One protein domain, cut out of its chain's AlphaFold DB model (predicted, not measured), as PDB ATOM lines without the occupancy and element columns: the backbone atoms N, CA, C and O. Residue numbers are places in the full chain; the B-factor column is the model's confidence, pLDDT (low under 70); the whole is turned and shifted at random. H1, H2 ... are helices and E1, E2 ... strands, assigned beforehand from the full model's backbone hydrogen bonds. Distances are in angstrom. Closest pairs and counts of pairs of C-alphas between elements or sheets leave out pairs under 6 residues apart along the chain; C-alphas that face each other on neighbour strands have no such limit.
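This is residues 307 to 509 of the 520 residues of the protein "PilX_N domain-containing protein" of Burkholderiales bacterium PBB1 (UniProt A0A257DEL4). What does the model look like as a whole? The chain is wound in stacked turns, a solenoid in which parallel strands line up from turn to turn, with E4 and E5 at one end and E6 and E7 at the other. H5 sits in the curl of the coil near the E6 and E7 end, while H3, H4 and H6 lie over its outside. What is it made of? The printed part has 203 residues with six named helices and fourteen named strands; along the chain come E1 to E5, H1 to H4, E6, H5, E7 to E14 and last H6. The class is mixed, helices and strands, and thirteen of the strands form one branched, twisted sheet in which neighbour strands are parallel. It is compact, with a radius of gyration of the C-alphas of 15.7 A and spans of 42 by 32 by 29 A.

Where are the long strands? E11, residues 452 to 466, begins at C-alpha 452 (138.138, 116.187, 163.482) and measures 10.2 A end to end, bending by 159 degrees at residue 458. E10, residues 438 to 449, measures 18.7 A and bends by 119 degrees at residue 444; E12, residues 474 to 481, measures 16.1 A and bends by 100 degrees at residue 477. Where are the short strands? E1 is residues 312 to 315, with C-alpha 312 at (137.030, 102.017, 151.016); E2 is 320 to 322, E3 331 to 335, E4 339 to 341 and E5 345 to 347. E6 is 391 to 394, E7 416 to 419, E8 423 to 426, E9 429 to 431, E13 485 to 487 and E14 492 to 495. And the helices? H1 is residues 354 to 357, H2 363 to 367, H3 370 to 378, 12.3 A long, and H4 382 to 387. H5, residues 401 to 410, measures 14.0 A, and H6, residues 497 to 506, measures 13.9 A and ends at C-alpha 506 (147.076, 101.060, 180.096).

How do the strands stack? E9 and E10 lie on one side of E11, E12 and E13 on the other side; N 440 and O 457 of E10 and E11 are 2.9 A apart, and N 456 and O 476 of E11 and E12 2.8 A, both within hydrogen-bond range. E12 lies on one side of E14 and E2 on the other side, and E5 is the other neighbour of E2, with N 322 and O 493 of E2 and E14 2.8 A apart; E11 lies on one side of E13 and E1 on the other side, and E4 is the other neighbour of E1, with N 340 and O 312 of E4 and E1 2.8 A apart. Beside E10 lie E7 and E8 on one side, and E6 is the other neighbour of E7, with N 392 and O 416 2.8 A apart. Where are the larger helices? The sheet curls round H5, whose Gly 401 has its C-alpha 4.5 A from that of Leu 425 in E8; E6, H5 and E7 form a strand-helix-strand unit, two parallel neighbour strands with a helix between, its crossover right-handed. On the opposite face are H4, at a height over the sheet of 9.2 A, H6, at 8.8 A, and H3, at 10.0 A; H3 and H4 touch at a steep tilt of 52 degrees, the same way, closest at the C-alphas of Asn 371 and Pro 382, 6.6 A apart. What of H1, H2 and E3? H1 only grazes the sheet and H2 is not on it. E3 pairs with no named strand, but its residues 333 to 334 pair in parallel with residues 358 to 359. Are the helix backbones complete? Every O i to N i+4 pair is within hydrogen-bond range in H2, H4, H5 and H6, and 4 of 5 are in H3; H1 is too short for such a pair.

How large is it? The two C-alphas farthest apart, those of Gly 351 and Arg 397, are 46.2 A apart. Is it complete and confident? The printed part has no cut, and no link is long. Its mean pLDDT is 94.5, and no printed residue is under 70.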
ATOM      1  N   THR A 307     141.590  99.868 158.465       98.56
ATOM      2  CA  THR A 307     140.993  98.554 158.193       98.56
ATOM      3  C   THR A 307     139.506  98.715 157.897       98.56
ATOM      4  O   THR A 307     138.787  99.296 158.701       98.56
ATOM      5  N   ALA A 308     139.020  98.181 156.778       98.25
ATOM      6  CA  ALA A 308     137.593  98.129 156.457       98.25
ATOM      7  C   ALA A 308     137.208  96.713 156.017       98.25
ATOM      8  O   ALA A 308     137.852  96.128 155.149       98.25
ATOM      9  N   LYS A 309     136.161  96.131 156.604       98.06
ATOM     10  CA  LYS A 309     135.698  94.794 156.192       98.06
ATOM     11  C   LYS A 309     135.250  94.758 154.724       98.06
ATOM     12  O   LYS A 309     135.527  93.807 154.004       98.06
ATOM     13  N   GLY A 310     134.510  95.771 154.307       97.50
ATOM     14  CA  GLY A 310     134.033  96.021 152.953       97.50
ATOM     15  C   GLY A 310     134.971  96.958 152.203       97.50
ATOM     16  O   GLY A 310     136.181  96.889 152.382       97.50
ATOM     17  N   SER A 311     134.415  97.805 151.338       98.00
ATOM     18  CA  SER A 311     135.191  98.715 150.488       98.00
ATOM     19  C   SER A 311     135.570 100.017 151.200       98.00
ATOM     20  O   SER A 311     134.869 100.488 152.099       98.00
ATOM     21  N   VAL A 312     136.651 100.630 150.725       98.44
ATOM     22  CA  VAL A 312     137.030 102.017 151.016       98.44
ATOM     23  C   VAL A 312     136.755 102.828 149.752       98.44
ATOM     24  O   VAL A 312     137.355 102.541 148.718       98.44
ATOM     25  N   ASP A 313     135.858 103.810 149.818       97.75
ATOM     26  CA  ASP A 313     135.479 104.652 148.677       97.75
ATOM     27  C   ASP A 313     135.620 106.140 148.999       97.75
ATOM     28  O   ASP A 313     134.847 106.715 149.763       97.75
ATOM     29  N   VAL A 314     136.629 106.762 148.403       96.25
ATOM     30  CA  VAL A 314     136.888 108.198 148.525       96.25
ATOM     31  C   VAL A 314     136.747 108.937 147.199       96.25
ATOM     32  O   VAL A 314     137.048 110.124 147.132       96.25
ATOM     33  N   GLY A 315     136.308 108.266 146.126       94.94
ATOM     34  CA  GLY A 315     136.173 108.862 144.797       94.94
ATOM     35  C   GLY A 315     137.417 109.650 144.359       94.94
ATOM     36  O   GLY A 315     138.490 109.086 144.138       94.94
ATOM     37  N   THR A 316     137.276 110.970 144.230       94.06
ATOM     38  CA  THR A 316     138.366 111.890 143.854       94.06
ATOM     39  C   THR A 316     139.051 112.565 145.044       94.06
ATOM     40  O   THR A 316     139.929 113.404 144.845       94.06
ATOM     41  N   ALA A 317     138.644 112.251 146.271       93.75
ATOM     42  CA  ALA A 317     139.137 112.893 147.477       93.75
ATOM     43  C   ALA A 317     140.546 112.407 147.860       93.75
ATOM     44  O   ALA A 317     140.938 111.265 147.599       93.75
ATOM     45  N   ALA A 318     141.328 113.296 148.479       94.56
ATOM     46  CA  ALA A 318     142.755 113.098 148.729       94.56
ATOM     47  C   ALA A 318     143.055 112.517 150.125       94.56
ATOM     48  O   ALA A 318     143.815 113.106 150.905       94.56
ATOM     49  N   LEU A 319     142.458 111.361 150.438       96.88
ATOM     50  CA  LEU A 319     142.697 110.629 151.688       96.88
ATOM     51  C   LEU A 319     144.187 110.271 151.837       96.88
ATOM     52  O   LEU A 319     144.762 109.585 150.985       96.88
ATOM     53  N   GLY A 320     144.797 110.722 152.933       97.69
ATOM     54  CA  GLY A 320     146.148 110.345 153.337       97.69
ATOM     55  C   GLY A 320     146.137 109.151 154.279       97.69
ATOM     56  O   GLY A 320     145.384 109.135 155.250       97.69
ATOM     57  N   VAL A 321     146.956 108.136 154.000       98.38
ATOM     58  CA  VAL A 321     147.110 106.963 154.870       98.38
ATOM     59  C   VAL A 321     148.586 106.605 154.992       98.38
ATOM     60  O   VAL A 321     149.260 106.253 154.023       98.38
ATOM     61  N   HIS A 322     149.093 106.687 156.213       98.31
ATOM     62  CA  HIS A 322     150.515 106.671 156.503       98.31
ATOM     63  C   HIS A 322     150.811 105.618 157.566       98.31
ATOM     64  O   HIS A 322     150.337 105.733 158.692       98.31
ATOM     65  N   ASN A 323     151.629 104.617 157.244       98.12
ATOM     66  CA  ASN A 323     152.130 103.651 158.214       98.12
ATOM     67  C   ASN A 323     153.653 103.490 158.095       98.12
ATOM     68  O   ASN A 323     154.120 102.641 157.335       98.12
ATOM     69  N   PRO A 324     154.440 104.292 158.837       96.94
ATOM     70  CA  PRO A 324     155.894 104.185 158.833       96.94
ATOM     71  C   PRO A 324     156.428 103.067 159.750       96.94
ATOM     72  O   PRO A 324     157.639 102.849 159.791       96.94
ATOM     73  N   ASP A 325     155.572 102.384 160.521       96.69
ATOM     74  CA  ASP A 325     156.002 101.442 161.555       96.69
ATOM     75  C   ASP A 325     156.398 100.085 160.962       96.69
ATOM     76  O   ASP A 325     155.566  99.311 160.484       96.69
ATOM     77  N   VAL A 326     157.688  99.768 161.059       94.25
ATOM     78  CA  VAL A 326     158.266  98.506 160.571       94.25
ATOM     79  C   VAL A 326     157.725  97.278 161.306       94.25
ATOM     80  O   VAL A 326     157.619  96.211 160.711       94.25
ATOM     81  N   THR A 327     157.367  97.403 162.590       93.50
ATOM     82  CA  THR A 327     156.910  96.269 163.411       93.50
ATOM     83  C   THR A 327     155.510  95.800 163.017       93.50
ATOM     84  O   THR A 327     155.232  94.605 163.066       93.50
ATOM     85  N   SER A 328     154.640  96.720 162.597       92.88
ATOM     86  CA  SER A 328     153.308  96.419 162.060       92.88
ATOM     87  C   SER A 328     153.336  95.850 160.636       92.88
ATOM     88  O   SER A 328     152.317  95.354 160.155       92.88
ATOM     89  N   GLY A 329     154.490  95.912 159.958       92.94
ATOM     90  CA  GLY A 329     154.646  95.548 158.549       92.94
ATOM     91  C   GLY A 329     154.361  96.690 157.566       92.94
ATOM     92  O   GLY A 329     154.368  96.458 156.361       92.94
ATOM     93  N   GLY A 330     154.115  97.916 158.048       95.88
ATOM     94  CA  GLY A 330     153.935  99.102 157.205       95.88
ATOM     95  C   GLY A 330     152.661  99.107 156.352       95.88
ATOM     96  O   GLY A 330     152.580  99.883 155.398       95.88
ATOM     97  N   LEU A 331     151.674  98.257 156.657       97.50
ATOM     98  CA  LEU A 331     150.413  98.175 155.916       97.50
ATOM     99  C   LEU A 331     149.609  99.472 156.123       97.50
ATOM    100  O   LEU A 331     149.306  99.849 157.251       97.50
ATOM    101  N   THR A 332     149.280 100.195 155.056       98.38
ATOM    102  CA  THR A 332     148.515 101.448 155.149       98.38
ATOM    103  C   THR A 332     147.022 101.156 155.199       98.38
ATOM    104  O   THR A 332     146.356 101.517 156.170       98.38
ATOM    105  N   VAL A 333     146.511 100.440 154.195       98.38
ATOM    106  CA  VAL A 333     145.089 100.112 154.045       98.38
ATOM    107  C   VAL A 333     144.903  98.604 153.932       98.38
ATOM    108  O   VAL A 333     145.543  97.950 153.105       98.38
ATOM    109  N   ARG A 334     143.977  98.059 154.723       98.19
ATOM    110  CA  ARG A 334     143.487  96.686 154.601       98.19
ATOM    111  C   ARG A 334     141.982  96.693 154.362       98.19
ATOM    112  O   ARG A 334     141.231  97.212 155.182       98.19
ATOM    113  N   THR A 335     141.544  96.122 153.249       98.38
ATOM    114  CA  THR A 335     140.140  96.117 152.833       98.38
ATOM    115  C   THR A 335     139.725  94.746 152.324       98.38
ATOM    116  O   THR A 335     140.435  94.149 151.518       98.38
ATOM    117  N   GLY A 336     138.571  94.246 152.775       98.19
ATOM    118  CA  GLY A 336     137.970  93.040 152.198       98.19
ATOM    119  C   GLY A 336     137.240  93.311 150.877       98.19
ATOM    120  O   GLY A 336     137.045  92.397 150.081       98.19
ATOM    121  N   GLY A 337     136.883  94.571 150.607       97.69
ATOM    122  CA  GLY A 337     136.336  95.033 149.334       97.69
ATOM    123  C   GLY A 337     137.353  95.778 148.467       97.69
ATOM    124  O   GLY A 337     138.574  95.621 148.598       97.69
ATOM    125  N   ASN A 338     136.833  96.622 147.577       97.62
ATOM    126  CA  ASN A 338     137.641  97.447 146.683       97.62
ATOM    127  C   ASN A 338     138.184  98.684 147.412       97.62
ATOM    128  O   ASN A 338     137.520  99.242 148.284       97.62
ATOM    129  N   LEU A 339     139.360  99.147 146.992       97.25
ATOM    130  CA  LEU A 339     139.870 100.477 147.316       97.25
ATOM    131  C   LEU A 339     139.620 101.398 146.116       97.25
ATOM    132  O   LEU A 339     140.231 101.217 145.064       97.25
ATOM    133  N   ILE A 340     138.707 102.353 146.267       97.06
ATOM    134  CA  ILE A 340     138.280 103.287 145.223       97.06
ATOM    135  C   ILE A 340     138.746 104.685 145.628       97.06
ATOM    136  O   ILE A 340     138.230 105.275 146.572       97.06
ATOM    137  N   GLY A 341     139.752 105.211 144.932       93.88
ATOM    138  CA  GLY A 341     140.303 106.533 145.214       93.88
ATOM    139  C   GLY A 341     141.368 106.929 144.200       93.88
ATOM    140  O   GLY A 341     142.372 106.232 144.068       93.88
ATOM    141  N   SER A 342     141.177 108.039 143.482       93.00
ATOM    142  CA  SER A 342     142.129 108.485 142.450       93.00
ATOM    143  C   SER A 342     143.258 109.378 142.980       93.00
ATOM    144  O   SER A 342     144.230 109.604 142.266       93.00
ATOM    145  N   ALA A 343     143.136 109.898 144.205       94.69
ATOM    146  CA  ALA A 343     144.053 110.885 144.791       94.69
ATOM    147  C   ALA A 343     144.646 110.450 146.149       94.69
ATOM    148  O   ALA A 343     144.994 111.289 146.980       94.69
ATOM    149  N   LEU A 344     144.760 109.138 146.393       95.81
ATOM    150  CA  LEU A 344     145.285 108.593 147.650       95.81
ATOM    151  C   LEU A 344     146.737 109.027 147.908       95.81
ATOM    152  O   LEU A 344     147.604 108.888 147.044       95.81
ATOM    153  N   ARG A 345     147.018 109.480 149.133       96.06
ATOM    154  CA  ARG A 345     148.367 109.842 149.590       96.06
ATOM    155  C   ARG A 345     148.878 108.770 150.546       96.06
ATOM    156  O   ARG A 345     148.593 108.800 151.736       96.06
ATOM    157  N   LEU A 346     149.622 107.801 150.020       97.69
ATOM    158  CA  LEU A 346     150.110 106.662 150.800       97.69
ATOM    159  C   LEU A 346     151.590 106.823 151.160       97.69
ATOM    160  O   LEU A 346     152.407 107.155 150.304       97.69
ATOM    161  N   SER A 347     151.957 106.513 152.404       97.56
ATOM    162  CA  SER A 347     153.363 106.302 152.780       97.56
ATOM    163  C   SER A 347     153.505 105.106 153.712       97.56
ATOM    164  O   SER A 347     152.746 104.968 154.667       97.56
ATOM    165  N   THR A 348     154.502 104.268 153.462       97.81
ATOM    166  CA  THR A 348     154.742 103.027 154.210       97.81
ATOM    167  C   THR A 348     156.066 103.088 154.979       97.81
ATOM    168  O   THR A 348     156.711 104.138 155.039       97.81
ATOM    169  N   ALA A 349     156.462 101.969 155.581       95.25
ATOM    170  CA  ALA A 349     157.710 101.817 156.304       95.25
ATOM    171  C   ALA A 349     158.928 102.177 155.424       95.25
ATOM    172  O   ALA A 349     158.885 101.985 154.202       95.25
ATOM    173  N   PRO A 350     160.029 102.684 156.016       94.62
ATOM    174  CA  PRO A 350     161.233 103.044 155.274       94.62
ATOM    175  C   PRO A 350     161.718 101.923 154.344       94.62
ATOM    176  O   PRO A 350     161.860 100.777 154.760       94.62
ATOM    177  N   GLY A 351     161.972 102.264 153.077       91.81
ATOM    178  CA  GLY A 351     162.385 101.310 152.039       91.81
ATOM    179  C   GLY A 351     161.240 100.537 151.368       91.81
ATOM    180  O   GLY A 351     161.489  99.831 150.394       91.81
ATOM    181  N   GLY A 352     159.998 100.681 151.838       91.50
ATOM    182  CA  GLY A 352     158.817 100.084 151.220       91.50
ATOM    183  C   GLY A 352     158.245 100.914 150.065       91.50
ATOM    184  O   GLY A 352     158.404 102.134 149.997       91.50
ATOM    185  N   VAL A 353     157.525 100.246 149.161       94.12
ATOM    186  CA  VAL A 353     156.787 100.897 148.069       94.12
ATOM    187  C   VAL A 353     155.360 101.178 148.533       94.12
ATOM    188  O   VAL A 353     154.644 100.260 148.927       94.12
ATOM    189  N   ALA A 354     154.921 102.437 148.464       93.12
ATOM    190  CA  ALA A 354     153.623 102.856 148.999       93.12
ATOM    191  C   ALA A 354     152.430 102.081 148.404       93.12
ATOM    192  O   ALA A 354     151.522 101.707 149.139       93.12
ATOM    193  N   SER A 355     152.445 101.754 147.108       90.38
ATOM    194  CA  SER A 355     151.380 100.960 146.472       90.38
ATOM    195  C   SER A 355     151.322  99.505 146.953       90.38
ATOM    196  O   SER A 355     150.245  98.920 146.979       90.38
ATOM    197  N   ALA A 356     152.451  98.929 147.378       93.81
ATOM    198  CA  ALA A 356     152.515  97.572 147.928       93.81
ATOM    199  C   ALA A 356     152.058  97.501 149.396       93.81
ATOM    200  O   ALA A 356     151.896  96.415 149.943       93.81
ATOM    201  N   SER A 357     151.834  98.653 150.037       96.62
ATOM    202  CA  SER A 357     151.341  98.738 151.416       96.62
ATOM    203  C   SER A 357     149.819  98.626 151.536       96.62
ATOM    204  O   SER A 357     149.272  98.834 152.617       96.62
ATOM    205  N   VAL A 358     149.130  98.317 150.439       97.81
ATOM    206  CA  VAL A 358     147.682  98.118 150.398       97.81
ATOM    207  C   VAL A 358     147.380  96.637 150.232       97.81
ATOM    208  O   VAL A 358     147.859  95.994 149.301       97.81
ATOM    209  N   SER A 359     146.520  96.112 151.099       97.12
ATOM    210  CA  SER A 359     145.909  94.795 150.950       97.12
ATOM    211  C   SER A 359     144.423  94.991 150.675       97.12
ATOM    212  O   SER A 359     143.640  95.229 151.592       97.12
ATOM    213  N   ALA A 360     144.049  94.972 149.395       96.62
ATOM    214  CA  ALA A 360     142.659  95.075 148.960       96.62
ATOM    215  C   ALA A 360     142.087  93.701 148.599       96.62
ATOM    216  O   ALA A 360     142.842  92.788 148.269       96.62
ATOM    217  N   GLN A 361     140.757  93.582 148.639       97.12
ATOM    218  CA  GLN A 361     140.028  92.340 148.367       97.12
ATOM    219  C   GLN A 361     140.498  91.154 149.231       97.12
ATOM    220  O   GLN A 361     140.529  90.007 148.780       97.12
ATOM    221  N   ASP A 362     140.881  91.417 150.483       97.88
ATOM    222  CA  ASP A 362     141.262  90.376 151.438       97.88
ATOM    223  C   ASP A 362     140.045  89.493 151.758       97.88
ATOM    224  O   ASP A 362     139.150  89.883 152.511       97.88
ATOM    225  N   ALA A 363     140.015  88.286 151.189       97.38
ATOM    226  CA  ALA A 363     138.894  87.361 151.323       97.38
ATOM    227  C   ALA A 363     138.636  86.922 152.775       97.38
ATOM    228  O   ALA A 363     137.483  86.713 153.151       97.38
ATOM    229  N   ALA A 364     139.682  86.803 153.601       96.25
ATOM    230  CA  ALA A 364     139.528  86.427 155.004       96.25
ATOM    231  C   ALA A 364     138.891  87.570 155.803       96.25
ATOM    232  O   ALA A 364     137.990  87.334 156.609       96.25
ATOM    233  N   LEU A 365     139.312  88.811 155.537       97.31
ATOM    234  CA  LEU A 365     138.688  89.997 156.118       97.31
ATOM    235  C   LEU A 365     137.264  90.210 155.585       97.31
ATOM    236  O   LEU A 365     136.393  90.589 156.352       97.31
ATOM    237  N   ALA A 366     136.986  89.936 154.311       97.25
ATOM    238  CA  ALA A 366     135.639  90.068 153.751       97.25
ATOM    239  C   ALA A 366     134.643  89.070 154.374       97.25
ATOM    240  O   ALA A 366     133.474  89.410 154.592       97.25
ATOM    241  N   ALA A 367     135.112  87.850 154.660       97.00
ATOM    242  CA  ALA A 367     134.306  86.741 155.165       97.00
ATOM    243  C   ALA A 367     134.122  86.728 156.693       97.00
ATOM    244  O   ALA A 367     133.233  86.030 157.179       97.00
ATOM    245  N   ILE A 368     134.939  87.461 157.458       96.25
ATOM    246  CA  ILE A 368     134.815  87.508 158.922       96.25
ATOM    247  C   ILE A 368     133.470  88.125 159.330       96.25
ATOM    248  O   ILE A 368     133.027  89.113 158.750       96.25
ATOM    249  N   ASP A 369     132.813  87.573 160.345       94.00
ATOM    250  CA  ASP A 369     131.637  88.214 160.937       94.00
ATOM    251  C   ASP A 369     132.018  89.534 161.646       94.00
ATOM    252  O   ASP A 369     133.121  89.661 162.178       94.00
ATOM    253  N   GLY A 370     131.113  90.518 161.675       91.31
ATOM    254  CA  GLY A 370     131.375  91.830 162.283       91.31
ATOM    255  C   GLY A 370     131.657  91.758 163.789       91.31
ATOM    256  O   GLY A 370     132.607  92.381 164.268       91.31
ATOM    257  N   ASN A 371     130.911  90.929 164.528       94.12
ATOM    258  CA  ASN A 371     131.150  90.732 165.961       94.12
ATOM    259  C   ASN A 371     132.461  89.978 166.192       94.12
ATOM    260  O   ASN A 371     133.185  90.275 167.141       94.12
ATOM    261  N   HIS A 372     132.806  89.038 165.310       95.25
ATOM    262  CA  HIS A 372     134.090  88.341 165.377       95.25
ATOM    263  C   HIS A 372     135.276  89.265 165.039       95.25
ATOM    264  O   HIS A 372     136.326  89.184 165.683       95.25
ATOM    265  N   LEU A 373     135.116  90.197 164.092       96.31
ATOM    266  CA  LEU A 373     136.097  91.253 163.825       96.31
ATOM    267  C   LEU A 373     136.303  92.138 165.058       96.31
ATOM    268  O   LEU A 373     137.442  92.389 165.446       96.31
ATOM    269  N   PHE A 374     135.214  92.561 165.706       97.25
ATOM    270  CA  PHE A 374     135.275  93.309 166.961       97.25
ATOM    271  C   PHE A 374     136.025  92.512 168.045       97.25
ATOM    272  O   PHE A 374     137.028  92.977 168.592       97.25
ATOM    273  N   ALA A 375     135.618  91.265 168.287       96.12
ATOM    274  CA  ALA A 375     136.225  90.398 169.294       96.12
ATOM    275  C   ALA A 375     137.706  90.089 169.023       96.12
ATOM    276  O   ALA A 375     138.472  89.894 169.968       96.12
ATOM    277  N   THR A 376     138.147  90.112 167.761       95.62
ATOM    278  CA  THR A 376     139.567  89.957 167.407       95.62
ATOM    279  C   THR A 376     140.421  91.076 168.011       95.62
ATOM    280  O   THR A 376     141.512  90.809 168.514       95.62
ATOM    281  N   HIS A 377     139.918  92.313 168.019       96.56
ATOM    282  CA  HIS A 377     140.638  93.471 168.551       96.56
ATOM    283  C   HIS A 377     140.418  93.674 170.049       96.56
ATOM    284  O   HIS A 377     141.376  93.942 170.774       96.56
ATOM    285  N   PHE A 378     139.184  93.516 170.527       95.94
ATOM    286  CA  PHE A 378     138.797  93.868 171.896       95.94
ATOM    287  C   PHE A 378     138.769  92.670 172.855       95.94
ATOM    288  O   PHE A 378     138.770  92.850 174.068       95.94
ATOM    289  N   GLY A 379     138.788  91.436 172.343       93.31
ATOM    290  CA  GLY A 379     138.746  90.209 173.149       93.31
ATOM    291  C   GLY A 379     137.377  89.879 173.755       93.31
ATOM    292  O   GLY A 379     137.243  88.842 174.399       93.31
ATOM    293  N   VAL A 380     136.378  90.733 173.536       93.56
ATOM    294  CA  VAL A 380     134.978  90.579 173.948       93.56
ATOM    295  C   VAL A 380     134.075  90.921 172.768       93.56
ATOM    296  O   VAL A 380     134.518  91.585 171.834       93.56
ATOM    297  N   ASP A 381     132.823  90.476 172.795       94.12
ATOM    298  CA  ASP A 381     131.828  90.896 171.809       94.12
ATOM    299  C   ASP A 381     131.325  92.336 172.093       94.12
ATOM    300  O   ASP A 381     131.629  92.914 173.147       94.12
ATOM    301  N   PRO A 382     130.565  92.958 171.169       92.81
ATOM    302  CA  PRO A 382     130.060  94.317 171.375       92.81
ATOM    303  C   PRO A 382     129.150  94.475 172.605       92.81
ATOM    304  O   PRO A 382     129.140  95.532 173.239       92.81
ATOM    305  N   ALA A 383     128.390  93.439 172.976       91.50
ATOM    306  CA  ALA A 383     127.534  93.475 174.161       91.50
ATOM    307  C   ALA A 383     128.377  93.521 175.445       91.50
ATOM    308  O   ALA A 383     128.174  94.393 176.291       91.50
ATOM    309  N   GLY A 384     129.377  92.644 175.549       91.50
ATOM    310  CA  GLY A 384     130.344  92.603 176.636       91.50
ATOM    311  C   GLY A 384     131.110  93.915 176.772       91.50
ATOM    312  O   GLY A 384     131.222  94.437 177.883       91.50
ATOM    313  N   TRP A 385     131.541  94.509 175.653       91.69
ATOM    314  CA  TRP A 385     132.163  95.837 175.635       91.69
ATOM    315  C   TRP A 385     131.291  96.910 176.294       91.69
ATOM    316  O   TRP A 385     131.769  97.664 177.138       91.69
ATOM    317  N   ASN A 386     129.998  96.951 175.970       88.44
ATOM    318  CA  ASN A 386     129.077  97.944 176.529       88.44
ATOM    319  C   ASN A 386     128.781  97.739 178.023       88.44
ATOM    320  O   ASN A 386     128.390  98.686 178.702       88.44
ATOM    321  N   THR A 387     128.980  96.527 178.548       86.38
ATOM    322  CA  THR A 387     128.852  96.229 179.989       86.38
ATOM    323  C   THR A 387     130.149  96.411 180.778       86.38
ATOM    324  O   THR A 387     130.162  96.278 182.003       86.38
ATOM    325  N   HIS A 388     131.254  96.706 180.097       84.31
ATOM    326  CA  HIS A 388     132.565  96.825 180.711       84.31
ATOM    327  C   HIS A 388     132.621  98.066 181.623       84.31
ATOM    328  O   HIS A 388     132.428  99.188 181.169       84.31
ATOM    329  N   SER A 389     132.934  97.893 182.914       82.12
ATOM    330  CA  SER A 389     132.889  98.970 183.932       82.12
ATOM    331  C   SER A 389     133.802 100.165 183.641       82.12
ATOM    332  O   SER A 389     133.585 101.273 184.126       82.12
ATOM    333  N   ALA A 390     134.833  99.917 182.845       84.88
ATOM    334  CA  ALA A 390     135.822 100.889 182.424       84.88
ATOM    335  C   ALA A 390     135.426 101.642 181.133       84.88
ATOM    336  O   ALA A 390     136.113 102.589 180.762       84.88
ATOM    337  N   VAL A 391     134.349 101.224 180.455       91.06
ATOM    338  CA  VAL A 391     133.800 101.880 179.261       91.06
ATOM    339  C   VAL A 391     132.738 102.887 179.684       91.06
ATOM    340  O   VAL A 391     131.774 102.557 180.373       91.06
ATOM    341  N   GLN A 392     132.883 104.126 179.228       91.00
ATOM    342  CA  GLN A 392     131.843 105.132 179.360       91.00
ATOM    343  C   GLN A 392     130.862 105.004 178.192       91.00
ATOM    344  O   GLN A 392     131.117 105.485 177.086       91.00
ATOM    345  N   ALA A 393     129.729 104.350 178.452       90.62
ATOM    346  CA  ALA A 393     128.611 104.318 177.521       90.62
ATOM    347  C   ALA A 393     127.965 105.707 177.407       90.62
ATOM    348  O   ALA A 393     127.760 106.410 178.402       90.62
ATOM    349  N   MET A 394     127.650 106.100 176.180       88.06
ATOM    350  CA  MET A 394     127.103 107.403 175.849       88.06
ATOM    351  C   MET A 394     125.884 107.253 174.952       88.06
ATOM    352  O   MET A 394     125.872 106.469 174.007       88.06
ATOM    353  N   ASP A 395     124.878 108.065 175.244       84.06
ATOM    354  CA  ASP A 395     123.739 108.284 174.366       84.06
ATOM    355  C   ASP A 395     123.836 109.706 173.802       84.06
ATOM    356  O   ASP A 395     124.046 110.674 174.547       84.06
ATOM    357  N   CYS A 396     123.724 109.839 172.487       84.19
ATOM    358  CA  CYS A 396     123.624 111.104 171.773       84.19
ATOM    359  C   CYS A 396     122.721 110.897 170.551       84.19
ATOM    360  O   CYS A 396     122.728 109.836 169.940       84.19
ATOM    361  N   ARG A 397     121.887 111.897 170.235       71.69
ATOM    362  CA  ARG A 397     120.769 111.733 169.285       71.69
ATOM    363  C   ARG A 397     121.016 112.314 167.892       71.69
ATOM    364  O   ARG A 397     120.341 111.899 166.961       71.69
ATOM    365  N   THR A 398     121.918 113.285 167.745       76.12
ATOM    366  CA  THR A 398     122.226 113.909 166.444       76.12
ATOM    367  C   THR A 398     123.699 114.297 166.352       76.12
ATOM    368  O   THR A 398     124.448 113.654 165.631       76.12
ATOM    369  N   GLU A 399     124.133 115.303 167.114       89.75
ATOM    370  CA  GLU A 399     125.533 115.724 167.251       89.75
ATOM    371  C   GLU A 399     126.088 115.210 168.588       89.75
ATOM    372  O   GLU A 399     125.450 115.347 169.638       89.75
ATOM    373  N   CYS A 400     127.248 114.560 168.533       93.00
ATOM    374  CA  CYS A 400     127.874 113.885 169.664       93.00
ATOM    375  C   CYS A 400     129.189 114.546 170.109       93.00
ATOM    376  O   CYS A 400     129.637 114.272 171.222       93.00
ATOM    377  N   GLY A 401     129.804 115.407 169.296       93.56
ATOM    378  CA  GLY A 401     131.139 115.973 169.485       93.56
ATOM    379  C   GLY A 401     131.336 116.636 170.840       93.56
ATOM    380  O   GLY A 401     132.218 116.224 171.592       93.56
ATOM    381  N   ALA A 402     130.475 117.589 171.210       92.06
ATOM    382  CA  ALA A 402     130.611 118.297 172.489       92.06
ATOM    383  C   ALA A 402     130.464 117.358 173.698       92.06
ATOM    384  O   ALA A 402     131.171 117.488 174.698       92.06
ATOM    385  N   ARG A 403     129.560 116.376 173.603       93.00
ATOM    386  CA  ARG A 403     129.327 115.409 174.679       93.00
ATOM    387  C   ARG A 403     130.506 114.449 174.811       93.00
ATOM    388  O   ARG A 403     130.934 114.183 175.930       93.00
ATOM    389  N   VAL A 404     131.015 113.939 173.688       94.38
ATOM    390  CA  VAL A 404     132.168 113.028 173.630       94.38
ATOM    391  C   VAL A 404     133.426 113.727 174.138       94.38
ATOM    392  O   VAL A 404     134.125 113.157 174.972       94.38
ATOM    393  N   ALA A 405     133.666 114.978 173.734       94.06
ATOM    394  CA  ALA A 405     134.763 115.791 174.255       94.06
ATOM    395  C   ALA A 405     134.664 115.964 175.775       94.06
ATOM    396  O   ALA A 405     135.588 115.595 176.494       94.06
ATOM    397  N   ALA A 406     133.511 116.410 176.286       91.19
ATOM    398  CA  ALA A 406     133.308 116.602 177.723       91.19
ATOM    399  C   ALA A 406     133.462 115.298 178.529       91.19
ATOM    400  O   ALA A 406     133.994 115.308 179.640       91.19
ATOM    401  N   ALA A 407     133.015 114.165 177.977       90.56
ATOM    402  CA  ALA A 407     133.227 112.853 178.578       90.56
ATOM    403  C   ALA A 407     134.721 112.518 178.667       90.56
ATOM    404  O   ALA A 407     135.209 112.167 179.740       90.56
ATOM    405  N   ILE A 408     135.451 112.675 177.561       92.44
ATOM    406  CA  ILE A 408     136.892 112.421 177.481       92.44
ATOM    407  C   ILE A 408     137.679 113.338 178.419       92.44
ATOM    408  O   ILE A 408     138.560 112.859 179.131       92.44
ATOM    409  N   ASP A 409     137.327 114.618 178.492       88.75
ATOM    410  CA  ASP A 409     137.976 115.589 179.374       88.75
ATOM    411  C   ASP A 409     137.700 115.306 180.852       88.75
ATOM    412  O   ASP A 409     138.575 115.516 181.699       88.75
ATOM    413  N   GLY A 410     136.515 114.776 181.170       87.25
ATOM    414  CA  GLY A 410     136.141 114.311 182.506       87.25
ATOM    415  C   GLY A 410     136.874 113.040 182.960       87.25
ATOM    416  O   GLY A 410     136.914 112.754 184.161       87.25
ATOM    417  N   MET A 411     137.482 112.296 182.033       89.81
ATOM    418  CA  MET A 411     138.263 111.094 182.318       89.81
ATOM    419  C   MET A 411     139.747 111.436 182.488       89.81
ATOM    420  O   MET A 411     140.385 112.011 181.606       89.81
ATOM    421  N   ALA A 412     140.331 111.065 183.626       84.94
ATOM    422  CA  ALA A 412     141.761 111.262 183.864       84.94
ATOM    423  C   ALA A 412     142.578 110.172 183.157       84.94
ATOM    424  O   ALA A 412     143.493 110.467 182.394       84.94
ATOM    425  N   ALA A 413     142.133 108.923 183.305       83.50
ATOM    426  CA  ALA A 413     142.709 107.745 182.675       83.50
ATOM    427  C   ALA A 413     141.624 106.925 181.974       83.50
ATOM    428  O   ALA A 413     140.431 107.164 182.151       83.50
ATOM    429  N   ASN A 414     142.057 105.902 181.231       87.69
ATOM    430  CA  ASN A 414     141.177 104.853 180.725       87.69
ATOM    431  C   ASN A 414     140.013 105.384 179.864       87.69
ATOM    432  O   ASN A 414     138.843 105.100 180.112       87.69
ATOM    433  N   ARG A 415     140.360 106.194 178.857       92.81
ATOM    434  CA  ARG A 415     139.429 106.899 177.968       92.81
ATOM    435  C   ARG A 415     138.832 105.941 176.936       92.81
ATOM    436  O   ARG A 415     139.222 105.946 175.773       92.81
ATOM    437  N   MET A 416     137.916 105.094 177.382       94.38
ATOM    438  CA  MET A 416     137.162 104.169 176.539       94.38
ATOM    439  C   MET A 416     135.720 104.665 176.449       94.38
ATOM    440  O   MET A 416     135.013 104.706 177.453       94.38
ATOM    441  N   VAL A 417     135.289 105.058 175.254       95.06
ATOM    442  CA  VAL A 417     133.950 105.592 174.985       95.06
ATOM    443  C   VAL A 417     133.203 104.637 174.070       95.06
ATOM    444  O   VAL A 417     133.760 104.169 173.077       95.06
ATOM    445  N   SER A 418     131.935 104.381 174.387       95.19
ATOM    446  CA  SER A 418     131.038 103.615 173.524       95.19
ATOM    447  C   SER A 418     129.764 104.390 173.219       95.19
ATOM    448  O   SER A 418     129.130 104.919 174.132       95.19
ATOM    449  N   ILE A 419     129.372 104.427 171.948       94.69
ATOM    450  CA  ILE A 419     128.091 104.953 171.471       94.69
ATOM    451  C   ILE A 419     127.362 103.793 170.798       94.69
ATOM    452  O   ILE A 419     127.888 103.201 169.863       94.69
ATOM    453  N   ALA A 420     126.173 103.430 171.277       91.88
ATOM    454  CA  ALA A 420     125.499 102.213 170.812       91.88
ATOM    455  C   ALA A 420     124.947 102.316 169.376       91.88
ATOM    456  O   ALA A 420     124.902 101.312 168.671       91.88
ATOM    457  N   GLY A 421     124.518 103.509 168.961       91.56
ATOM    458  CA  GLY A 421     123.940 103.768 167.641       91.56
ATOM    459  C   GLY A 421     124.845 104.616 166.753       91.56
ATOM    460  O   GLY A 421     126.067 104.621 166.912       91.56
ATOM    461  N   ASP A 422     124.221 105.338 165.829       94.31
ATOM    462  CA  ASP A 422     124.902 106.282 164.947       94.31
ATOM    463  C   ASP A 422     125.432 107.487 165.733       94.31
ATOM    464  O   ASP A 422     124.849 107.913 166.734       94.31
ATOM    465  N   ALA A 423     126.537 108.060 165.263       95.62
ATOM    466  CA  ALA A 423     127.155 109.226 165.878       95.62
ATOM    467  C   ALA A 423     127.621 110.218 164.814       95.62
ATOM    468  O   ALA A 423     128.265 109.831 163.840       95.62
ATOM    469  N   ARG A 424     127.367 111.513 165.035       95.94
ATOM    470  CA  ARG A 424     127.962 112.592 164.237       95.94
ATOM    471  C   ARG A 424     128.927 113.405 165.081       95.94
ATOM    472  O   ARG A 424     128.541 113.881 166.146       95.94
ATOM    473  N   LEU A 425     130.154 113.584 164.602       96.38
ATOM    474  CA  LEU A 425     131.161 114.445 165.218       96.38
ATOM    475  C   LEU A 425     131.532 115.542 164.223       96.38
ATOM    476  O   LEU A 425     132.090 115.257 163.163       96.38
ATOM    477  N   ALA A 426     131.198 116.788 164.552       95.50
ATOM    478  CA  ALA A 426     131.532 117.937 163.718       95.50
ATOM    479  C   ALA A 426     132.763 118.676 164.263       95.50
ATOM    480  O   ALA A 426     132.852 118.959 165.457       95.50
ATOM    481  N   GLY A 427     133.705 118.986 163.374       92.88
ATOM    482  CA  GLY A 427     134.874 119.803 163.665       92.88
ATOM    483  C   GLY A 427     134.551 121.304 163.774       92.88
ATOM    484  O   GLY A 427     133.494 121.740 163.310       92.88
ATOM    485  N   PRO A 428     135.457 122.114 164.352       95.12
ATOM    486  CA  PRO A 428     136.764 121.719 164.879       95.12
ATOM    487  C   PRO A 428     136.645 120.943 166.201       95.12
ATOM    488  O   PRO A 428     136.039 121.421 167.159       95.12
ATOM    489  N   LEU A 429     137.232 119.744 166.259       96.44
ATOM    490  CA  LEU A 429     137.126 118.843 167.410       96.44
ATOM    491  C   LEU A 429     138.404 118.019 167.568       96.44
ATOM    492  O   LEU A 429     138.812 117.349 166.629       96.44
ATOM    493  N   THR A 430     138.983 117.999 168.770       96.50
ATOM    494  CA  THR A 430     140.136 117.143 169.093       96.50
ATOM    495  C   THR A 430     139.772 116.164 170.198       96.50
ATOM    496  O   THR A 430     139.357 116.576 171.278       96.50
ATOM    497  N   LEU A 431     139.961 114.869 169.949       96.81
ATOM    498  CA  LEU A 431     139.700 113.794 170.899       96.81
ATOM    499  C   LEU A 431     141.006 113.101 171.300       96.81
ATOM    500  O   LEU A 431     141.682 112.482 170.475       96.81
ATOM    501  N   GLY A 432     141.337 113.176 172.590       95.00
ATOM    502  CA  GLY A 432     142.543 112.566 173.153       95.00
ATOM    503  C   GLY A 432     143.844 113.284 172.778       95.00
ATOM    504  O   GLY A 432     143.864 114.298 172.080       95.00
ATOM    505  N   SER A 433     144.955 112.738 173.265       94.44
ATOM    506  CA  SER A 433     146.315 113.197 172.969       94.44
ATOM    507  C   SER A 433     147.271 112.006 172.852       94.44
ATOM    508  O   SER A 433     146.902 110.877 173.166       94.44
ATOM    509  N   ALA A 434     148.522 112.241 172.445       92.56
ATOM    510  CA  ALA A 434     149.534 111.181 172.404       92.56
ATOM    511  C   ALA A 434     149.800 110.542 173.787       92.56
ATOM    512  O   ALA A 434     150.075 109.348 173.868       92.56
ATOM    513  N   SER A 435     149.702 111.319 174.874       89.81
ATOM    514  CA  SER A 435     149.890 110.828 176.248       89.81
ATOM    515  C   SER A 435     148.613 110.274 176.881       89.81
ATOM    516  O   SER A 435     148.690 109.462 177.800       89.81
ATOM    517  N   GLN A 436     147.442 110.697 176.400       91.31
ATOM    518  CA  GLN A 436     146.130 110.247 176.865       91.31
ATOM    519  C   GLN A 436     145.238 109.891 175.666       91.31
ATOM    520  O   GLN A 436     144.289 110.622 175.350       91.31
ATOM    521  N   PRO A 437     145.552 108.788 174.967       95.69
ATOM    522  CA  PRO A 437     144.793 108.379 173.799       95.69
ATOM    523  C   PRO A 437     143.408 107.843 174.171       95.69
ATOM    524  O   PRO A 437     143.160 107.443 175.312       95.69
ATOM    525  N   VAL A 438     142.507 107.828 173.190       96.75
ATOM    526  CA  VAL A 438     141.110 107.394 173.341       96.75
ATOM    527  C   VAL A 438     140.814 106.129 172.532       96.75
ATOM    528  O   VAL A 438     141.307 105.953 171.422       96.75
ATOM    529  N   VAL A 439     139.974 105.249 173.071       97.44
ATOM    530  CA  VAL A 439     139.268 104.232 172.278       97.44
ATOM    531  C   VAL A 439     137.835 104.706 172.101       97.44
ATOM    532  O   VAL A 439     137.110 104.838 173.087       97.44
ATOM    533  N   LEU A 440     137.434 104.974 170.861       97.44
ATOM    534  CA  LEU A 440     136.071 105.353 170.505       97.44
ATOM    535  C   LEU A 440     135.425 104.211 169.722       97.44
ATOM    536  O   LEU A 440     135.862 103.897 168.617       97.44
ATOM    537  N   VAL A 441     134.380 103.617 170.294       97.50
ATOM    538  CA  VAL A 441     133.568 102.582 169.650       97.50
ATOM    539  C   VAL A 441     132.188 103.146 169.335       97.50
ATOM    540  O   VAL A 441     131.515 103.674 170.218       97.50
ATOM    541  N   VAL A 442     131.760 103.016 168.083       96.75
ATOM    542  CA  VAL A 442     130.434 103.425 167.605       96.75
ATOM    543  C   VAL A 442     129.732 102.211 166.999       96.75
ATOM    544  O   VAL A 442     130.198 101.631 166.025       96.75
ATOM    545  N   GLY A 443     128.618 101.788 167.589       94.94
ATOM    546  CA  GLY A 443     127.867 100.612 167.147       94.94
ATOM    547  C   GLY A 443     127.125 100.816 165.823       94.94
ATOM    548  O   GLY A 443     126.795  99.834 165.163       94.94
ATOM    549  N   GLY A 444     126.895 102.065 165.413       94.56
ATOM    550  CA  GLY A 444     126.296 102.433 164.129       94.56
ATOM    551  C   GLY A 444     127.268 103.122 163.168       94.56
ATOM    552  O   GLY A 444     128.484 102.901 163.204       94.56
ATOM    553  N   THR A 445     126.722 103.964 162.297       96.19
ATOM    554  CA  THR A 445     127.495 104.806 161.383       96.19
ATOM    555  C   THR A 445     128.113 105.982 162.138       96.19
ATOM    556  O   THR A 445     127.413 106.782 162.764       96.19
ATOM    557  N   LEU A 446     129.434 106.123 162.042       97.50
ATOM    558  CA  LEU A 446     130.166 107.296 162.505       97.50
ATOM    559  C   LEU A 446     130.337 108.283 161.347       97.50
ATOM    560  O   LEU A 446     131.104 108.036 160.419       97.50
ATOM    561  N   THR A 447     129.645 109.417 161.428       97.12
ATOM    562  CA  THR A 447     129.805 110.539 160.498       97.12
ATOM    563  C   THR A 447     130.736 111.586 161.103       97.12
ATOM    564  O   THR A 447     130.401 112.235 162.093       97.12
ATOM    565  N   LEU A 448     131.905 111.765 160.506       97.44
ATOM    566  CA  LEU A 448     132.855 112.827 160.824       97.44
ATOM    567  C   LEU A 448     132.667 113.954 159.807       97.44
ATOM    568  O   LEU A 448     132.613 113.690 158.607       97.44
ATOM    569  N   SER A 449     132.571 115.201 160.257       95.81
ATOM    570  CA  SER A 449     132.415 116.349 159.355       95.81
ATOM    571  C   SER A 449     133.425 117.436 159.677       95.81
ATOM    572  O   SER A 449     133.499 117.879 160.822       95.81
ATOM    573  N   GLY A 450     134.177 117.889 158.678       95.44
ATOM    574  CA  GLY A 450     135.211 118.902 158.858       95.44
ATOM    575  C   GLY A 450     136.427 118.400 159.641       95.44
ATOM    576  O   GLY A 450     136.807 117.223 159.585       95.44
ATOM    577  N   ASP A 451     137.035 119.325 160.381       95.19
ATOM    578  CA  ASP A 451     138.322 119.149 161.054       95.19
ATOM    579  C   ASP A 451     138.190 118.401 162.388       95.19
ATOM    580  O   ASP A 451     138.151 118.997 163.469       95.19
ATOM    581  N   VAL A 452     138.110 117.072 162.310       97.75
ATOM    582  CA  VAL A 452     138.138 116.187 163.482       97.75
ATOM    583  C   VAL A 452     139.526 115.560 163.631       97.75
ATOM    584  O   VAL A 452     140.004 114.857 162.743       97.75
ATOM    585  N   ALA A 453     140.173 115.793 164.769       97.69
ATOM    586  CA  ALA A 453     141.455 115.207 165.134       97.69
ATOM    587  C   ALA A 453     141.272 114.154 166.236       97.69
ATOM    588  O   ALA A 453     140.705 114.444 167.286       97.69
ATOM    589  N   VAL A 454     141.786 112.939 166.047       98.31
ATOM    590  CA  VAL A 454     141.707 111.864 167.052       98.31
ATOM    591  C   VAL A 454     143.092 111.288 167.327       98.31
ATOM    592  O   VAL A 454     143.788 110.888 166.400       98.31
ATOM    593  N   HIS A 455     143.480 111.190 168.599       98.06
ATOM    594  CA  HIS A 455     144.638 110.402 169.033       98.06
ATOM    595  C   HIS A 455     144.148 109.115 169.694       98.06
ATOM    596  O   HIS A 455     143.715 109.131 170.849       98.06
ATOM    597  N   GLY A 456     144.197 108.000 168.973       98.00
ATOM    598  CA  GLY A 456     143.756 106.717 169.497       98.00
ATOM    599  C   GLY A 456     143.198 105.760 168.453       98.00
ATOM    600  O   GLY A 456     143.578 105.788 167.284       98.00
ATOM    601  N   LEU A 457     142.308 104.879 168.903       98.50
ATOM    602  CA  LEU A 457     141.646 103.886 168.066       98.50
ATOM    603  C   LEU A 457     140.181 104.269 167.866       98.50
ATOM    604  O   LEU A 457     139.445 104.428 168.841       98.50
ATOM    605  N   VAL A 458     139.753 104.349 166.610       98.56
ATOM    606  CA  VAL A 458     138.343 104.515 166.245       98.56
ATOM    607  C   VAL A 458     137.838 103.216 165.638       98.56
ATOM    608  O   VAL A 458     138.416 102.717 164.674       98.56
ATOM    609  N   TYR A 459     136.753 102.684 166.189       98.50
ATOM    610  CA  TYR A 459     136.007 101.567 165.626       98.50
ATOM    611  C   TYR A 459     134.566 102.009 165.384       98.50
ATOM    612  O   TYR A 459     133.925 102.517 166.304       98.50
ATOM    613  N   ALA A 460     134.036 101.778 164.186       97.81
ATOM    614  CA  ALA A 460     132.611 101.950 163.927       97.81
ATOM    615  C   ALA A 460     132.047 100.842 163.035       97.81
ATOM    616  O   ALA A 460     132.802 100.165 162.331       97.81
ATOM    617  N   SER A 461     130.723 100.673 163.029       96.56
ATOM    618  CA  SER A 461     130.089  99.764 162.071       96.56
ATOM    619  C   SER A 461     130.305 100.237 160.641       96.56
ATOM    620  O   SER A 461     130.689  99.436 159.795       96.56
ATOM    621  N   ASP A 462     130.130 101.529 160.385       97.62
ATOM    622  CA  ASP A 462     130.440 102.179 159.112       97.62
ATOM    623  C   ASP A 462     131.020 103.576 159.376       97.62
ATOM    624  O   ASP A 462     130.705 104.183 160.403       97.62
ATOM    625  N   ILE A 463     131.894 104.077 158.501       98.19
ATOM    626  CA  ILE A 463     132.552 105.376 158.697       98.19
ATOM    627  C   ILE A 463     132.367 106.245 157.465       98.19
ATOM    628  O   ILE A 463     132.821 105.892 156.378       98.19
ATOM    629  N   HIS A 464     131.783 107.422 157.666       97.31
ATOM    630  CA  HIS A 464     131.652 108.471 156.664       97.31
ATOM    631  C   HIS A 464     132.445 109.703 157.112       97.31
ATOM    632  O   HIS A 464     132.199 110.217 158.200       97.31
ATOM    633  N   TRP A 465     133.380 110.197 156.297       97.00
ATOM    634  CA  TRP A 465     134.114 111.432 156.587       97.00
ATOM    635  C   TRP A 465     133.918 112.482 155.497       97.00
ATOM    636  O   TRP A 465     134.431 112.372 154.381       97.00
ATOM    637  N   GLU A 466     133.176 113.523 155.850       95.75
ATOM    638  CA  GLU A 466     132.790 114.612 154.967       95.75
ATOM    639  C   GLU A 466     133.598 115.881 155.250       95.75
ATOM    640  O   GLU A 466     133.949 116.158 156.398       95.75
ATOM    641  N   ASP A 467     133.884 116.661 154.208       92.81
ATOM    642  CA  ASP A 467     134.433 118.025 154.285       92.81
ATOM    643  C   ASP A 467     135.736 118.169 155.100       92.81
ATOM    644  O   ASP A 467     136.078 119.251 155.571       92.81
ATOM    645  N   ALA A 468     136.483 117.077 155.282       91.38
ATOM    646  CA  ALA A 468     137.755 117.071 155.999       91.38
ATOM    647  C   ALA A 468     138.846 117.850 155.260       91.38
ATOM    648  O   ALA A 468     139.033 117.667 154.052       91.38
ATOM    649  N   SER A 469     139.642 118.618 156.007       89.62
ATOM    650  CA  SER A 469     140.822 119.305 155.485       89.62
ATOM    651  C   SER A 469     142.107 118.857 156.192       89.62
ATOM    652  O   SER A 469     142.158 118.740 157.413       89.62
ATOM    653  N   SER A 470     143.161 118.570 155.426       84.00
ATOM    654  CA  SER A 470     144.503 118.298 155.961       84.00
ATOM    655  C   SER A 470     145.258 119.619 156.202       84.00
ATOM    656  O   SER A 470     145.147 120.526 155.368       84.00
ATOM    657  N   PRO A 471     146.064 119.743 157.282       86.25
ATOM    658  CA  PRO A 471     146.420 118.693 158.247       86.25
ATOM    659  C   PRO A 471     145.518 118.620 159.496       86.25
ATOM    660  O   PRO A 471     145.833 117.876 160.427       86.25
ATOM    661  N   GLN A 472     144.447 119.415 159.581       90.50
ATOM    662  CA  GLN A 472     143.620 119.513 160.790       90.50
ATOM    663  C   GLN A 472     142.769 118.254 161.040       90.50
ATOM    664  O   GLN A 472     142.701 117.778 162.173       90.50
ATOM    665  N   ALA A 473     142.152 117.699 159.996       96.38
ATOM    666  CA  ALA A 473     141.411 116.443 160.030       96.38
ATOM    667  C   ALA A 473     142.388 115.257 160.002       96.38
ATOM    668  O   ALA A 473     142.932 114.910 158.951       96.38
ATOM    669  N   GLN A 474     142.629 114.634 161.158       97.19
ATOM    670  CA  GLN A 474     143.609 113.552 161.264       97.19
ATOM    671  C   GLN A 474     143.252 112.492 162.308       97.19
ATOM    672  O   GLN A 474     142.639 112.777 163.333       97.19
ATOM    673  N   VAL A 475     143.725 111.266 162.096       98.38
ATOM    674  CA  VAL A 475     143.744 110.211 163.119       98.38
ATOM    675  C   VAL A 475     145.187 109.797 163.357       98.38
ATOM    676  O   VAL A 475     145.870 109.393 162.424       98.38
ATOM    677  N   ARG A 476     145.653 109.866 164.603       98.50
ATOM    678  CA  ARG A 476     146.934 109.308 165.055       98.50
ATOM    679  C   ARG A 476     146.664 108.066 165.886       98.50
ATOM    680  O   ARG A 476     146.230 108.169 167.030       98.50
ATOM    681  N   GLY A 477     146.885 106.899 165.298       98.44
ATOM    682  CA  GLY A 477     146.536 105.604 165.871       98.44
ATOM    683  C   GLY A 477     145.993 104.685 164.787       98.44
ATOM    684  O   GLY A 477     146.733 104.366 163.867       98.44
ATOM    685  N   ALA A 478     144.744 104.237 164.866       98.56
ATOM    686  CA  ALA A 478     144.154 103.422 163.800       98.56
ATOM    687  C   ALA A 478     142.640 103.620 163.683       98.56
ATOM    688  O   ALA A 478     141.966 104.005 164.641       98.56
ATOM    689  N   LEU A 479     142.114 103.326 162.497       98.50
ATOM    690  CA  LEU A 479     140.698 103.411 162.166       98.50
ATOM    691  C   LEU A 479     140.208 102.055 161.637       98.50
ATOM    692  O   LEU A 479     140.809 101.486 160.723       98.50
ATOM    693  N   ILE A 480     139.123 101.536 162.210       98.62
ATOM    694  CA  ILE A 480     138.527 100.250 161.842       98.62
ATOM    695  C   ILE A 480     137.043 100.443 161.532       98.62
ATOM    696  O   ILE A 480     136.293 100.946 162.364       98.62
ATOM    697  N   SER A 481     136.616  99.988 160.358       97.94
ATOM    698  CA  SER A 481     135.209  99.891 159.978       97.94
ATOM    699  C   SER A 481     134.780  98.432 159.839       97.94
ATOM    700  O   SER A 481     135.419  97.644 159.130       97.94
ATOM    701  N   ALA A 482     133.670  98.075 160.487       97.50
ATOM    702  CA  ALA A 482     133.060  96.754 160.364       97.50
ATOM    703  C   ALA A 482     132.330  96.549 159.027       97.50
ATOM    704  O   ALA A 482     131.939  95.427 158.708       97.50
ATOM    705  N   THR A 483     132.155  97.604 158.229       96.88
ATOM    706  CA  THR A 483     131.558  97.555 156.894       96.88
ATOM    707  C   THR A 483     132.381  98.400 155.931       96.88
ATOM    708  O   THR A 483     133.386  97.894 155.449       96.88
ATOM    709  N   SER A 484     132.033  99.649 155.628       97.19
ATOM    710  CA  SER A 484     132.776 100.475 154.674       97.19
ATOM    711  C   SER A 484     133.383 101.733 155.290       97.19
ATOM    712  O   SER A 484     133.051 102.160 156.397       97.19
ATOM    713  N   TYR A 485     134.342 102.303 154.567       98.19
ATOM    714  CA  TYR A 485     134.776 103.680 154.768       98.19
ATOM    715  C   TYR A 485     134.380 104.483 153.534       98.19
ATOM    716  O   TYR A 485     134.681 104.060 152.413       98.19
ATOM    717  N   ARG A 486     133.749 105.640 153.730       97.75
ATOM    718  CA  ARG A 486     133.429 106.590 152.662       97.75
ATOM    719  C   ARG A 486     133.879 107.990 153.029       97.75
ATOM    720  O   ARG A 486     133.843 108.363 154.198       97.75
ATOM    721  N   GLY A 487     134.247 108.794 152.041       93.94
ATOM    722  CA  GLY A 487     134.513 110.204 152.296       93.94
ATOM    723  C   GLY A 487     134.666 111.049 151.045       93.94
ATOM    724  O   GLY A 487     134.989 110.544 149.975       93.94
ATOM    725  N   ASN A 488     134.430 112.349 151.191       92.19
ATOM    726  CA  ASN A 488     134.615 113.342 150.128       92.19
ATOM    727  C   ASN A 488     135.694 114.394 150.474       92.19
ATOM    728  O   ASN A 488     136.005 115.244 149.642       92.19
ATOM    729  N   GLY A 489     136.268 114.322 151.682       89.25
ATOM    730  CA  GLY A 489     137.327 115.208 152.169       89.25
ATOM    731  C   GLY A 489     138.734 114.608 152.071       89.25
ATOM    732  O   GLY A 489     138.939 113.494 151.595       89.25
ATOM    733  N   ALA A 490     139.724 115.348 152.565       94.81
ATOM    734  CA  ALA A 490     141.138 114.974 152.519       94.81
ATOM    735  C   ALA A 490     141.772 114.824 153.921       94.81
ATOM    736  O   ALA A 490     142.718 115.553 154.224       94.81
ATOM    737  N   PRO A 491     141.289 113.912 154.792       97.19
ATOM    738  CA  PRO A 491     141.900 113.690 156.101       97.19
ATOM    739  C   PRO A 491     143.221 112.911 155.998       97.19
ATOM    740  O   PRO A 491     143.484 112.243 154.992       97.19
ATOM    741  N   ASP A 492     144.026 112.954 157.063       97.94
ATOM    742  CA  ASP A 492     145.255 112.164 157.214       97.94
ATOM    743  C   ASP A 492     145.139 111.098 158.317       97.94
ATOM    744  O   ASP A 492     144.971 111.397 159.499       97.94
ATOM    745  N   LEU A 493     145.291 109.826 157.953       98.38
ATOM    746  CA  LEU A 493     145.346 108.700 158.884       98.38
ATOM    747  C   LEU A 493     146.804 108.284 159.090       98.38
ATOM    748  O   LEU A 493     147.427 107.695 158.209       98.38
ATOM    749  N   HIS A 494     147.352 108.571 160.262       98.38
ATOM    750  CA  HIS A 494     148.700 108.199 160.664       98.38
ATOM    751  C   HIS A 494     148.661 107.026 161.642       98.38
ATOM    752  O   HIS A 494     148.197 107.166 162.773       98.38
ATOM    753  N   TYR A 495     149.214 105.886 161.232       98.62
ATOM    754  CA  TYR A 495     149.468 104.781 162.141       98.62
ATOM    755  C   TYR A 495     150.459 105.203 163.224       98.62
ATOM    756  O   TYR A 495     151.602 105.553 162.927       98.62
ATOM    757  N   ASP A 496     150.018 105.155 164.480       97.88
ATOM    758  CA  ASP A 496     150.840 105.500 165.638       97.88
ATOM    759  C   ASP A 496     150.941 104.301 166.590       97.88
ATOM    760  O   ASP A 496     150.063 104.028 167.415       97.88
ATOM    761  N   ALA A 497     152.045 103.561 166.457       96.06
ATOM    762  CA  ALA A 497     152.311 102.373 167.258       96.06
ATOM    763  C   ALA A 497     152.465 102.690 168.753       96.06
ATOM    764  O   ALA A 497     152.141 101.842 169.586       96.06
ATOM    765  N   ALA A 498     152.966 103.877 169.111       94.56
ATOM    766  CA  ALA A 498     153.146 104.265 170.507       94.56
ATOM    767  C   ALA A 498     151.783 104.514 171.164       94.56
ATOM    768  O   ALA A 498     151.509 103.953 172.226       94.56
ATOM    769  N   VAL A 499     150.900 105.247 170.481       96.00
ATOM    770  CA  VAL A 499     149.509 105.464 170.902       96.00
ATOM    771  C   VAL A 499     148.758 104.139 171.060       96.00
ATOM    772  O   VAL A 499     148.148 103.892 172.102       96.00
ATOM    773  N   LEU A 500     148.830 103.243 170.072       96.44
ATOM    774  CA  LEU A 500     148.106 101.967 170.118       96.44
ATOM    775  C   LEU A 500     148.651 101.010 171.193       96.44
ATOM    776  O   LEU A 500     147.875 100.328 171.862       96.44
ATOM    777  N   ARG A 501     149.973 100.979 171.416       93.62
ATOM    778  CA  ARG A 501     150.580 100.198 172.511       93.62
ATOM    779  C   ARG A 501     150.235 100.779 173.881       93.62
ATOM    780  O   ARG A 501     150.011 100.002 174.809       93.62
ATOM    781  N   ALA A 502     150.159 102.104 174.013       92.69
ATOM    782  CA  ALA A 502     149.707 102.748 175.242       92.69
ATOM    783  C   ALA A 502     148.254 102.357 175.561       92.69
ATOM    784  O   ALA A 502     147.957 101.968 176.692       92.69
ATOM    785  N   LEU A 503     147.373 102.351 174.554       94.44
ATOM    786  CA  LEU A 503     146.008 101.840 174.702       94.44
ATOM    787  C   LEU A 503     145.999 100.373 175.148       94.44
ATOM    788  O   LEU A 503     145.386 100.053 176.166       94.44
ATOM    789  N   GLN A 504     146.742  99.498 174.466       93.00
ATOM    790  CA  GLN A 504     146.819  98.070 174.796       93.00
ATOM    791  C   GLN A 504     147.311  97.795 176.228       93.00
ATOM    792  O   GLN A 504     146.884  96.824 176.846       93.00
ATOM    793  N   ARG A 505     148.218  98.617 176.767       90.62
ATOM    794  CA  ARG A 505     148.874  98.358 178.063       90.62
ATOM    795  C   ARG A 505     148.245  99.074 179.250       90.62
ATOM    796  O   ARG A 505     148.478  98.653 180.381       90.62
ATOM    797  N   HIS A 506     147.513 100.162 179.019       88.06
ATOM    798  CA  HIS A 506     147.076 101.060 180.096       88.06
ATOM    799  C   HIS A 506     145.560 101.270 180.160       88.06
ATOM    800  O   HIS A 506     145.056 101.739 181.187       88.06
ATOM    801  N   THR A 507     144.825 100.902 179.108       90.62
ATOM    802  CA  THR A 507     143.355 100.942 179.102       90.62
ATOM    803  C   THR A 507     142.765  99.561 179.344       90.62
ATOM    804  O   THR A 507     143.383  98.548 179.021       90.62
ATOM    805  N   GLY A 508     141.578  99.512 179.942       92.25
ATOM    806  CA  GLY A 508     140.904  98.286 180.347       92.25
ATOM    807  C   GLY A 508     140.451  98.282 181.806       92.25
ATOM    808  O   GLY A 508     140.598  99.274 182.532       92.25
ATOM    809  N   SER A 509     139.904  97.148 182.244       92.31
ATOM    810  CA  SER A 509     139.433  96.937 183.619       92.31
ATOM    811  C   SER A 509     140.341  95.993 184.393       92.31
ATOM    812  O   SER A 509     140.777  94.972 183.871       92.31
TER     813      SER A 509